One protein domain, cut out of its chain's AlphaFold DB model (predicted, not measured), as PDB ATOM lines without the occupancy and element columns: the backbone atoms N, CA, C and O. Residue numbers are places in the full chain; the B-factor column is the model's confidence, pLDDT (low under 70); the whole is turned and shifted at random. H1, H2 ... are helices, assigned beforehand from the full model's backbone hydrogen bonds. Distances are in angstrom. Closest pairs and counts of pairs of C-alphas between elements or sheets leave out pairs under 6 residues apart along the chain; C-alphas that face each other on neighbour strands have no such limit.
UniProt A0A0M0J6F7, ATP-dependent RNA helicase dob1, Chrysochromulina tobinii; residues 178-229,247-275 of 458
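AT A GLANCE: This is residues 178 to 229 and 247 to 275 of the 458 residues of the protein "ATP-dependent RNA helicase dob1" of Chrysochromulina tobinii (UniProt A0A0M0J6F7). A long straight helix, H3, sticks out with residues 213 to 228 as an arm from a small, loosely joined body, in which the short helices H1 and H2 make a corner and H4 lies across H1. The arm makes the length of the whole, with residue 229 at its tip, beside a cut in the chain. The printed part has 81 residues with four named helices, H1 to H4 in chain order, and no named strand; its class is all helix. It is loose, with a radius of gyration of the C-alphas of 16.4 A, and spans 55 by 22 by 22 A.

HOW THE PARTS SIT: Begin at H3, residues 206 to 228, which touches no helix. It is close to but not clearly touching H2, residues 198 to 203, at a steep tilt of 45 degrees, the same way; their closest C-alphas, Leu 202 and Thr 208, are 7.4 A apart. H2 touches H1, residues 184 to 191, where the closest C-alphas, Leu 190 and Ala 198, are 5.0 A apart; they are only just about perpendicular, at 71 degrees. H4, residues 254 to 264, is close to but not clearly touching H1: look at Phe 184 and Met 258, the closest C-alphas, 7.1 A apart. H1 and H3 are apart. In H1, H2, H3 and H4 every O i to N i+4 pair is within hydrogen-bond range.

IN THESE COORDINATES: Find C-alpha 206 at (157.852, 170.242, 187.053); from there H3 runs 32.9 A to C-alpha 228 at (139.212, 187.137, 165.814). H4 measures 15.1 A, H1 10.4 A and H2 8.7 A.

THE WHOLE: The farthest C-alphas, Gln 228 and Leu 275, are 55.5 A apart. Residues 230 to 246 are not printed, and C-alphas 229 and 247 stand 28.7 A apart across that cut. Confidence is under 70 at residues 222 to 229 and 247 to 252.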
ATOM      1  N   SER A 178     160.981 175.860 186.402       86.50
ATOM      2  CA  SER A 178     161.755 174.644 186.613       86.50
ATOM      3  C   SER A 178     163.165 174.808 186.051       86.50
ATOM      4  O   SER A 178     163.349 175.048 184.857       86.50
ATOM      5  N   ARG A 179     164.167 174.617 186.913       82.81
ATOM      6  CA  ARG A 179     165.579 174.486 186.529       82.81
ATOM      7  C   ARG A 179     165.970 173.045 186.195       82.81
ATOM      8  O   ARG A 179     167.146 172.782 185.976       82.81
ATOM      9  N   PHE A 180     165.008 172.116 186.163       83.88
ATOM     10  CA  PHE A 180     165.285 170.734 185.788       83.88
ATOM     11  C   PHE A 180     165.867 170.695 184.372       83.88
ATOM     12  O   PHE A 180     165.197 171.070 183.405       83.88
ATOM     13  N   SER A 181     167.116 170.247 184.282       78.94
ATOM     14  CA  SER A 181     167.784 169.917 183.032       78.94
ATOM     15  C   SER A 181     167.973 168.411 182.968       78.94
ATOM     16  O   SER A 181     168.414 167.788 183.940       78.94
ATOM     17  N   LEU A 182     167.630 167.831 181.824       79.69
ATOM     18  CA  LEU A 182     167.850 166.421 181.565       79.69
ATOM     19  C   LEU A 182     169.307 166.220 181.131       79.69
ATOM     20  O   LEU A 182     169.686 166.637 180.041       79.69
ATOM     21  N   ARG A 183     170.103 165.599 182.005       85.56
ATOM     22  CA  ARG A 183     171.485 165.162 181.741       85.56
ATOM     23  C   ARG A 183     171.515 163.678 181.371       85.56
ATOM     24  O   ARG A 183     170.582 162.947 181.722       85.56
ATOM     25  N   PHE A 184     172.574 163.218 180.705       88.75
ATOM     26  CA  PHE A 184     172.721 161.799 180.358       88.75
ATOM     27  C   PHE A 184     172.870 160.939 181.614       88.75
ATOM     28  O   PHE A 184     172.237 159.894 181.716       88.75
ATOM     29  N   SER A 185     173.601 161.421 182.617       87.81
ATOM     30  CA  SER A 185     173.742 160.803 183.937       87.81
ATOM     31  C   SER A 185     172.387 160.621 184.620       87.81
ATOM     32  O   SER A 185     172.103 159.543 185.140       87.81
ATOM     33  N   THR A 186     171.507 161.629 184.570       88.19
ATOM     34  CA  THR A 186     170.129 161.509 185.070       88.19
ATOM     35  C   THR A 186     169.375 160.408 184.328       88.19
ATOM     36  O   THR A 186     168.748 159.567 184.964       88.19
ATOM     37  N   MET A 187     169.452 160.379 182.996       88.44
ATOM     38  CA  MET A 187     168.774 159.367 182.185       88.44
ATOM     39  C   MET A 187     169.269 157.948 182.500       88.44
ATOM     40  O   MET A 187     168.457 157.074 182.788       88.44
ATOM     41  N   LEU A 188     170.585 157.743 182.547       92.00
ATOM     42  CA  LEU A 188     171.208 156.460 182.881       92.00
ATOM     43  C   LEU A 188     170.835 155.992 184.295       92.00
ATOM     44  O   LEU A 188     170.491 154.828 184.487       92.00
ATOM     45  N   LYS A 189     170.822 156.895 185.285       91.44
ATOM     46  CA  LYS A 189     170.398 156.577 186.661       91.44
ATOM     47  C   LYS A 189     168.930 156.159 186.735       91.44
ATOM     48  O   LYS A 189     168.598 155.244 187.489       91.44
ATOM     49  N   LEU A 190     168.061 156.794 185.949       89.88
ATOM     50  CA  LEU A 190     166.654 156.404 185.857       89.88
ATOM     51  C   LEU A 190     166.498 155.038 185.178       89.88
ATOM     52  O   LEU A 190     165.758 154.208 185.689       89.88
ATOM     53  N   MET A 191     167.236 154.773 184.096       88.81
ATOM     54  CA  MET A 191     167.231 153.474 183.403       88.81
ATOM     55  C   MET A 191     167.798 152.340 184.271       88.81
ATOM     56  O   MET A 191     167.389 151.193 184.136       88.81
ATOM     57  N   ARG A 192     168.694 152.655 185.217       89.25
ATOM     58  CA  ARG A 192     169.207 151.701 186.214       89.25
ATOM     59  C   ARG A 192     168.158 151.286 187.253       89.25
ATOM     60  O   ARG A 192     168.346 150.278 187.925       89.25
ATOM     61  N   THR A 193     167.108 152.083 187.451       86.62
ATOM     62  CA  THR A 193     166.124 151.853 188.516       86.62
ATOM     63  C   THR A 193     165.076 150.839 188.061       86.62
ATOM     64  O   THR A 193     164.340 151.082 187.110       86.62
ATOM     65  N   GLU A 194     164.978 149.707 188.757       79.81
ATOM     66  CA  GLU A 194     163.976 148.682 188.456       79.81
ATOM     67  C   GLU A 194     162.557 149.126 188.855       79.81
ATOM     68  O   GLU A 194     162.348 149.822 189.850       79.81
ATOM     69  N   GLY A 195     161.554 148.697 188.085       76.25
ATOM     70  CA  GLY A 195     160.134 148.831 188.438       76.25
ATOM     71  C   GLY A 195     159.438 150.130 188.015       76.25
ATOM     72  O   GLY A 195     158.212 150.199 188.097       76.25
ATOM     73  N   VAL A 196     160.158 151.141 187.513       78.56
ATOM     74  CA  VAL A 196     159.551 152.361 186.951       78.56
ATOM     75  C   VAL A 196     160.274 152.769 185.672       78.56
ATOM     76  O   VAL A 196     161.488 152.929 185.665       78.56
ATOM     77  N   SER A 197     159.525 152.995 184.591       80.00
ATOM     78  CA  SER A 197     160.109 153.513 183.351       80.00
ATOM     79  C   SER A 197     160.671 154.922 183.563       80.00
ATOM     80  O   SER A 197     159.983 155.806 184.085       80.00
ATOM     81  N   ALA A 198     161.899 155.158 183.090       78.31
ATOM     82  CA  ALA A 198     162.525 156.479 183.087       78.31
ATOM     83  C   ALA A 198     161.618 157.546 182.444       78.31
ATOM     84  O   ALA A 198     161.526 158.666 182.948       78.31
ATOM     85  N   LEU A 199     160.880 157.176 181.389       75.19
ATOM     86  CA  LEU A 199     159.917 158.053 180.717       75.19
ATOM     87  C   LEU A 199     158.826 158.538 181.675       75.19
ATOM     88  O   LEU A 199     158.574 159.737 181.759       75.19
ATOM     89  N   THR A 200     158.246 157.635 182.469       80.56
ATOM     90  CA  THR A 200     157.184 157.972 183.426       80.56
ATOM     91  C   THR A 200     157.653 158.976 184.481       80.56
ATOM     92  O   THR A 200     156.886 159.847 184.896       80.56
ATOM     93  N   ILE A 201     158.912 158.884 184.922       82.94
ATOM     94  CA  ILE A 201     159.484 159.835 185.886       82.94
ATOM     95  C   ILE A 201     159.692 161.200 185.222       82.94
ATOM     96  O   ILE A 201     159.299 162.225 185.784       82.94
ATOM     97  N   LEU A 202     160.250 161.226 184.008       81.12
ATOM     98  CA  LEU A 202     160.510 162.460 183.259       81.12
ATOM     99  C   LEU A 202     159.221 163.207 182.878       81.12
ATOM    100  O   LEU A 202     159.169 164.443 182.923       81.12
ATOM    101  N   GLU A 203     158.144 162.476 182.600       77.38
ATOM    102  CA  GLU A 203     156.814 163.036 182.340       77.38
ATOM    103  C   GLU A 203     156.194 163.722 183.562       77.38
ATOM    104  O   GLU A 203     155.412 164.663 183.418       77.38
ATOM    105  N   ARG A 204     156.578 163.310 184.775       83.44
ATOM    106  CA  ARG A 204     156.090 163.885 186.038       83.44
ATOM    107  C   ARG A 204     156.961 165.027 186.569       83.44
ATOM    108  O   ARG A 204     156.735 165.503 187.681       83.44
ATOM    109  N   THR A 205     157.939 165.498 185.797       86.12
ATOM    110  CA  THR A 205     158.784 166.626 186.210       86.12
ATOM    111  C   THR A 205     158.021 167.952 186.179       86.12
ATOM    112  O   THR A 205     157.131 168.181 185.354       86.12
ATOM    113  N   PHE A 206     158.420 168.889 187.047       89.12
ATOM    114  CA  PHE A 206     157.852 170.242 187.053       89.12
ATOM    115  C   PHE A 206     158.066 170.965 185.710       89.12
ATOM    116  O   PHE A 206     157.213 171.746 185.291       89.12
ATOM    117  N   ARG A 207     159.155 170.657 184.988       84.12
ATOM    118  CA  ARG A 207     159.404 171.182 183.640       84.12
ATOM    119  C   ARG A 207     158.347 170.701 182.647       84.12
ATOM    120  O   ARG A 207     157.783 171.528 181.933       84.12
ATOM    121  N   THR A 208     158.041 169.404 182.632       80.62
ATOM    122  CA  THR A 208     156.989 168.843 181.772       80.62
ATOM    123  C   THR A 208     155.624 169.446 182.096       80.62
ATOM    124  O   THR A 208     154.897 169.860 181.189       80.62
ATOM    125  N   PHE A 209     155.304 169.607 183.384       85.06
ATOM    126  CA  PHE A 209     154.087 170.295 183.821       85.06
ATOM    127  C   PHE A 209     153.995 171.732 183.274       85.06
ATOM    128  O   PHE A 209     152.951 172.137 182.752       85.06
ATOM    129  N   GLN A 210     155.086 172.502 183.343       84.62
ATOM    130  CA  GLN A 210     155.134 173.871 182.824       84.62
ATOM    131  C   GLN A 210     154.997 173.934 181.301       84.62
ATOM    132  O   GLN A 210     154.182 174.711 180.805       84.62
ATOM    133  N   LEU A 211     155.697 173.067 180.562       78.19
ATOM    134  CA  LEU A 211     155.579 172.971 179.103       78.19
ATOM    135  C   LEU A 211     154.147 172.629 178.674       78.19
ATOM    136  O   LEU A 211     153.601 173.259 177.766       78.19
ATOM    137  N   ALA A 212     153.499 171.681 179.358       78.75
ATOM    138  CA  ALA A 212     152.107 171.329 179.099       78.75
ATOM    139  C   ALA A 212     151.160 172.516 179.358       78.75
ATOM    140  O   ALA A 212     150.272 172.800 178.548       78.75
ATOM    141  N   ARG A 213     151.368 173.256 180.456       80.75
ATOM    142  CA  ARG A 213     150.595 174.464 180.786       80.75
ATOM    143  C   ARG A 213     150.786 175.572 179.746       80.75
ATOM    144  O   ARG A 213     149.806 176.203 179.349       80.75
ATOM    145  N   GLU A 214     152.009 175.799 179.279       78.00
ATOM    146  CA  GLU A 214     152.298 176.762 178.217       78.00
ATOM    147  C   GLU A 214     151.656 176.377 176.884       78.00
ATOM    148  O   GLU A 214     151.058 177.233 176.232       78.00
ATOM    149  N   ARG A 215     151.737 175.100 176.480       76.12
ATOM    150  CA  ARG A 215     151.086 174.595 175.259       76.12
ATOM    151  C   ARG A 215     149.578 174.844 175.302       76.12
ATOM    152  O   ARG A 215     149.033 175.385 174.345       76.12
ATOM    153  N   ARG A 216     148.921 174.564 176.437       77.12
ATOM    154  CA  ARG A 216     147.490 174.870 176.645       77.12
ATOM    155  C   ARG A 216     147.198 176.370 176.535       77.12
ATOM    156  O   ARG A 216     146.265 176.753 175.832       77.12
ATOM    157  N   ARG A 217     148.015 177.229 177.165       77.44
ATOM    158  CA  ARG A 217     147.894 178.699 177.059       77.44
ATOM    159  C   ARG A 217     148.054 179.181 175.605       77.44
ATOM    160  O   ARG A 217     147.275 180.020 175.159       77.44
ATOM    161  N   ARG A 218     149.031 178.649 174.856       74.19
ATOM    162  CA  ARG A 218     149.263 178.975 173.435       74.19
ATOM    163  C   ARG A 218     148.108 178.505 172.547       74.19
ATOM    164  O   ARG A 218     147.663 179.275 171.704       74.19
ATOM    165  N   ALA A 219     147.598 177.290 172.754       71.94
ATOM    166  CA  ALA A 219     146.461 176.753 172.005       71.94
ATOM    167  C   ALA A 219     145.185 177.581 172.227       71.94
ATOM    168  O   ALA A 219     144.534 177.963 171.258       71.94
ATOM    169  N   ALA A 220     144.886 177.949 173.479       72.69
ATOM    170  CA  ALA A 220     143.767 178.834 173.800       72.69
ATOM    171  C   ALA A 220     143.902 180.203 173.110       72.69
ATOM    172  O   ALA A 220     142.955 180.671 172.487       72.69
ATOM    173  N   ARG A 221     145.100 180.812 173.129       71.19
ATOM    174  CA  ARG A 221     145.369 182.068 172.405       71.19
ATOM    175  C   ARG A 221     145.219 181.923 170.893       71.19
ATOM    176  O   ARG A 221     144.635 182.803 170.277       71.19
ATOM    177  N   ARG A 222     145.718 180.835 170.291       65.81
ATOM    178  CA  ARG A 222     145.532 180.556 168.854       65.81
ATOM    179  C   ARG A 222     144.055 180.435 168.508       65.81
ATOM    180  O   ARG A 222     143.663 180.966 167.483       65.81
ATOM    181  N   HIS A 223     143.250 179.800 169.360       63.53
ATOM    182  CA  HIS A 223     141.804 179.725 169.166       63.53
ATOM    183  C   HIS A 223     141.159 181.116 169.226       63.53
ATOM    184  O   HIS A 223     140.438 181.477 168.307       63.53
ATOM    185  N   THR A 224     141.481 181.932 170.236       67.25
ATOM    186  CA  THR A 224     140.974 183.313 170.345       67.25
ATOM    187  C   THR A 224     141.387 184.181 169.155       67.25
ATOM    188  O   THR A 224     140.565 184.900 168.600       67.25
ATOM    189  N   VAL A 225     142.649 184.098 168.727       66.88
ATOM    190  CA  VAL A 225     143.166 184.866 167.585       66.88
ATOM    191  C   VAL A 225     142.577 184.360 166.267       66.88
ATOM    192  O   VAL A 225     142.206 185.170 165.432       66.88
ATOM    193  N   ALA A 226     142.419 183.046 166.075       60.78
ATOM    194  CA  ALA A 226     141.759 182.479 164.896       60.78
ATOM    195  C   ALA A 226     140.266 182.845 164.835       60.78
ATOM    196  O   ALA A 226     139.727 183.075 163.757       60.78
ATOM    197  N   GLU A 227     139.605 182.945 165.987       60.16
ATOM    198  CA  GLU A 227     138.225 183.415 166.103       60.16
ATOM    199  C   GLU A 227     138.105 184.920 165.811       60.16
ATOM    200  O   GLU A 227     137.165 185.338 165.145       60.16
ATOM    201  N   GLN A 228     139.102 185.723 166.198       58.00
ATOM    202  CA  GLN A 228     139.212 187.137 165.814       58.00
ATOM    203  C   GLN A 228     139.591 187.332 164.332       58.00
ATOM    204  O   GLN A 228     139.180 188.311 163.715       58.00
ATOM    205  N   LEU A 229     140.340 186.394 163.743       55.16
ATOM    206  CA  LEU A 229     140.779 186.402 162.340       55.16
ATOM    207  C   LEU A 229     139.817 185.684 161.384       55.16
ATOM    208  O   LEU A 229     140.071 185.667 160.182       55.16
ATOM    209  N   CYS A 247     157.387 162.750 167.847       38.28
ATOM    210  CA  CYS A 247     157.131 163.792 168.850       38.28
ATOM    211  C   CYS A 247     155.768 163.657 169.553       38.28
ATOM    212  O   CYS A 247     155.537 164.320 170.565       38.28
ATOM    213  N   ALA A 248     154.852 162.837 169.027       41.81
ATOM    214  CA  ALA A 248     153.498 162.694 169.558       41.81
ATOM    215  C   ALA A 248     153.401 161.761 170.782       41.81
ATOM    216  O   ALA A 248     152.429 161.859 171.530       41.81
ATOM    217  N   GLN A 249     154.386 160.881 171.008       43.12
ATOM    218  CA  GLN A 249     154.312 159.839 172.047       43.12
ATOM    219  C   GLN A 249     155.120 160.139 173.319       43.12
ATOM    220  O   GLN A 249     154.878 159.506 174.342       43.12
ATOM    221  N   THR A 250     156.038 161.111 173.302       51.28
ATOM    222  CA  THR A 250     156.810 161.526 174.486       51.28
ATOM    223  C   THR A 250     156.660 163.025 174.738       51.28
ATOM    224  O   THR A 250     156.665 163.845 173.822       51.28
ATOM    225  N   ALA A 251     156.516 163.420 176.007       58.41
ATOM    226  CA  ALA A 251     156.307 164.826 176.367       58.41
ATOM    227  C   ALA A 251     157.500 165.746 176.004       58.41
ATOM    228  O   ALA A 251     157.307 166.956 175.832       58.41
ATOM    229  N   ASP A 252     158.704 165.176 175.853       69.94
ATOM    230  CA  ASP A 252     159.943 165.849 175.447       69.94
ATOM    231  C   ASP A 252     160.711 164.994 174.408       69.94
ATOM    232  O   ASP A 252     161.244 163.936 174.767       69.94
ATOM    233  N   PRO A 253     160.806 165.426 173.133       70.06
ATOM    234  CA  PRO A 253     161.453 164.656 172.063       70.06
ATOM    235  C   PRO A 253     162.953 164.428 172.299       70.06
ATOM    236  O   PRO A 253     163.527 163.480 171.759       70.06
ATOM    237  N   ARG A 254     163.592 165.231 173.164       77.56
ATOM    238  CA  ARG A 254     165.013 165.077 173.510       77.56
ATOM    239  C   ARG A 254     165.306 163.744 174.183       77.56
ATOM    240  O   ARG A 254     166.395 163.215 173.998       77.56
ATOM    241  N   ILE A 255     164.346 163.171 174.912       78.94
ATOM    242  CA  ILE A 255     164.552 161.899 175.618       78.94
ATOM    243  C   ILE A 255     164.854 160.772 174.624       78.94
ATOM    244  O   ILE A 255     165.796 160.005 174.820       78.94
ATOM    245  N   ALA A 256     164.099 160.696 173.525       81.00
ATOM    246  CA  ALA A 256     164.313 159.687 172.493       81.00
ATOM    247  C   ALA A 256     165.670 159.873 171.792       81.00
ATOM    248  O   ALA A 256     166.388 158.900 171.567       81.00
ATOM    249  N   CYS A 257     166.050 161.119 171.494       85.88
ATOM    250  CA  CYS A 257     167.349 161.435 170.900       85.88
ATOM    251  C   CYS A 257     168.518 161.086 171.837       85.88
ATOM    252  O   CYS A 257     169.475 160.445 171.405       85.88
ATOM    253  N   MET A 258     168.419 161.422 173.128       87.56
ATOM    254  CA  MET A 258     169.424 161.060 174.134       87.56
ATOM    255  C   MET A 258     169.561 159.542 174.275       87.56
ATOM    256  O   MET A 258     170.684 159.045 174.297       87.56
ATOM    257  N   ARG A 259     168.447 158.795 174.289       87.56
ATOM    258  CA  ARG A 259     168.464 157.321 174.305       87.56
ATOM    259  C   ARG A 259     169.258 156.757 173.132       87.56
ATOM    260  O   ARG A 259     170.146 155.938 173.328       87.56
ATOM    261  N   ARG A 260     168.959 157.225 171.915       89.19
ATOM    262  CA  ARG A 260     169.627 156.769 170.686       89.19
ATOM    263  C   ARG A 260     171.116 157.094 170.695       89.19
ATOM    264  O   ARG A 260     171.911 156.284 170.233       89.19
ATOM    265  N   MET A 261     171.501 158.249 171.240       91.31
ATOM    266  CA  MET A 261     172.909 158.601 171.415       91.31
ATOM    267  C   MET A 261     173.604 157.673 172.424       91.31
ATOM    268  O   MET A 261     174.705 157.206 172.149       91.31
ATOM    269  N   LEU A 262     172.961 157.363 173.556       93.94
ATOM    270  CA  LEU A 262     173.489 156.425 174.554       93.94
ATOM    271  C   LEU A 262     173.636 155.004 173.994       93.94
ATOM    272  O   LEU A 262     174.640 154.350 174.266       93.94
ATOM    273  N   GLU A 263     172.675 154.544 173.196       94.56
ATOM    274  CA  GLU A 263     172.736 153.255 172.498       94.56
ATOM    275  C   GLU A 263     173.878 153.243 171.469       94.56
ATOM    276  O   GLU A 263     174.704 152.335 171.454       94.56
ATOM    277  N   ARG A 264     174.003 154.309 170.663       95.06
ATOM    278  CA  ARG A 264     175.069 154.473 169.659       95.06
ATOM    279  C   ARG A 264     176.474 154.501 170.265       95.06
ATOM    280  O   ARG A 264     177.416 154.080 169.602       95.06
ATOM    281  N   LEU A 265     176.609 155.024 171.481       95.88
ATOM    282  CA  LEU A 265     177.865 155.076 172.232       95.88
ATOM    283  C   LEU A 265     178.109 153.835 173.108       95.88
ATOM    284  O   LEU A 265     179.126 153.785 173.804       95.88
ATOM    285  N   GLU A 266     177.197 152.857 173.085       97.19
ATOM    286  CA  GLU A 266     177.262 151.616 173.868       97.19
ATOM    287  C   GLU A 266     177.234 151.853 175.393       97.19
ATOM    288  O   GLU A 266     177.890 151.168 176.180       97.19
ATOM    289  N   TYR A 267     176.466 152.847 175.847       97.44
ATOM    290  CA  TYR A 267     176.162 153.048 177.271       97.44
ATOM    291  C   TYR A 267     174.972 152.192 177.707       97.44
ATOM    292  O   TYR A 267     174.918 151.734 178.851       97.44
ATOM    293  N   VAL A 268     174.044 151.954 176.783       95.50
ATOM    294  CA  VAL A 268     172.889 151.064 176.930       95.50
ATOM    295  C   VAL A 268     172.782 150.169 175.697       95.50
ATOM    296  O   VAL A 268     173.301 150.520 174.638       95.50
ATOM    297  N   ASN A 269     172.140 149.013 175.832       94.31
ATOM    298  CA  ASN A 269     171.770 148.181 174.687       94.31
ATOM    299  C   ASN A 269     170.365 148.544 174.158       94.31
ATOM    300  O   ASN A 269     169.715 149.457 174.667       94.31
ATOM    301  N   SER A 270     169.886 147.798 173.159       90.31
ATOM    302  CA  SER A 270     168.554 147.973 172.559       90.31
ATOM    303  C   SER A 270     167.384 147.740 173.523       90.31
ATOM    304  O   SER A 270     166.279 148.212 173.263       90.31
ATOM    305  N   ASP A 271     167.623 147.024 174.625       88.75
ATOM    306  CA  ASP A 271     166.636 146.721 175.667       88.75
ATOM    307  C   ASP A 271     166.708 147.717 176.838       88.75
ATOM    308  O   ASP A 271     166.190 147.446 177.921       88.75
ATOM    309  N   ASP A 272     167.378 148.860 176.646       87.38
ATOM    310  CA  ASP A 272     167.571 149.910 177.652       87.38
ATOM    311  C   ASP A 272     168.358 149.453 178.906       87.38
ATOM    312  O   ASP A 272     168.351 150.117 179.947       87.38
ATOM    313  N   VAL A 273     169.109 148.349 178.808       91.00
ATOM    314  CA  VAL A 273     169.955 147.817 179.887       91.00
ATOM    315  C   VAL A 273     171.331 148.479 179.870       91.00
ATOM    316  O   VAL A 273     172.005 148.533 178.841       91.00
ATOM    317  N   LEU A 274     171.789 148.942 181.040       95.06
ATOM    318  CA  LEU A 274     173.093 149.596 181.197       95.06
ATOM    319  C   LEU A 274     174.275 148.642 180.946       95.06
ATOM    320  O   LEU A 274     174.477 147.654 181.669       95.06
ATOM    321  N   LEU A 275     175.128 149.042 180.002       96.69
ATOM    322  CA  LEU A 275     176.446 148.456 179.741       96.69
ATOM    323  C   LEU A 275     177.512 149.060 180.677       96.69
ATOM    324  O   LEU A 275     177.213 149.919 181.510       96.69
TER     325      LEU A 275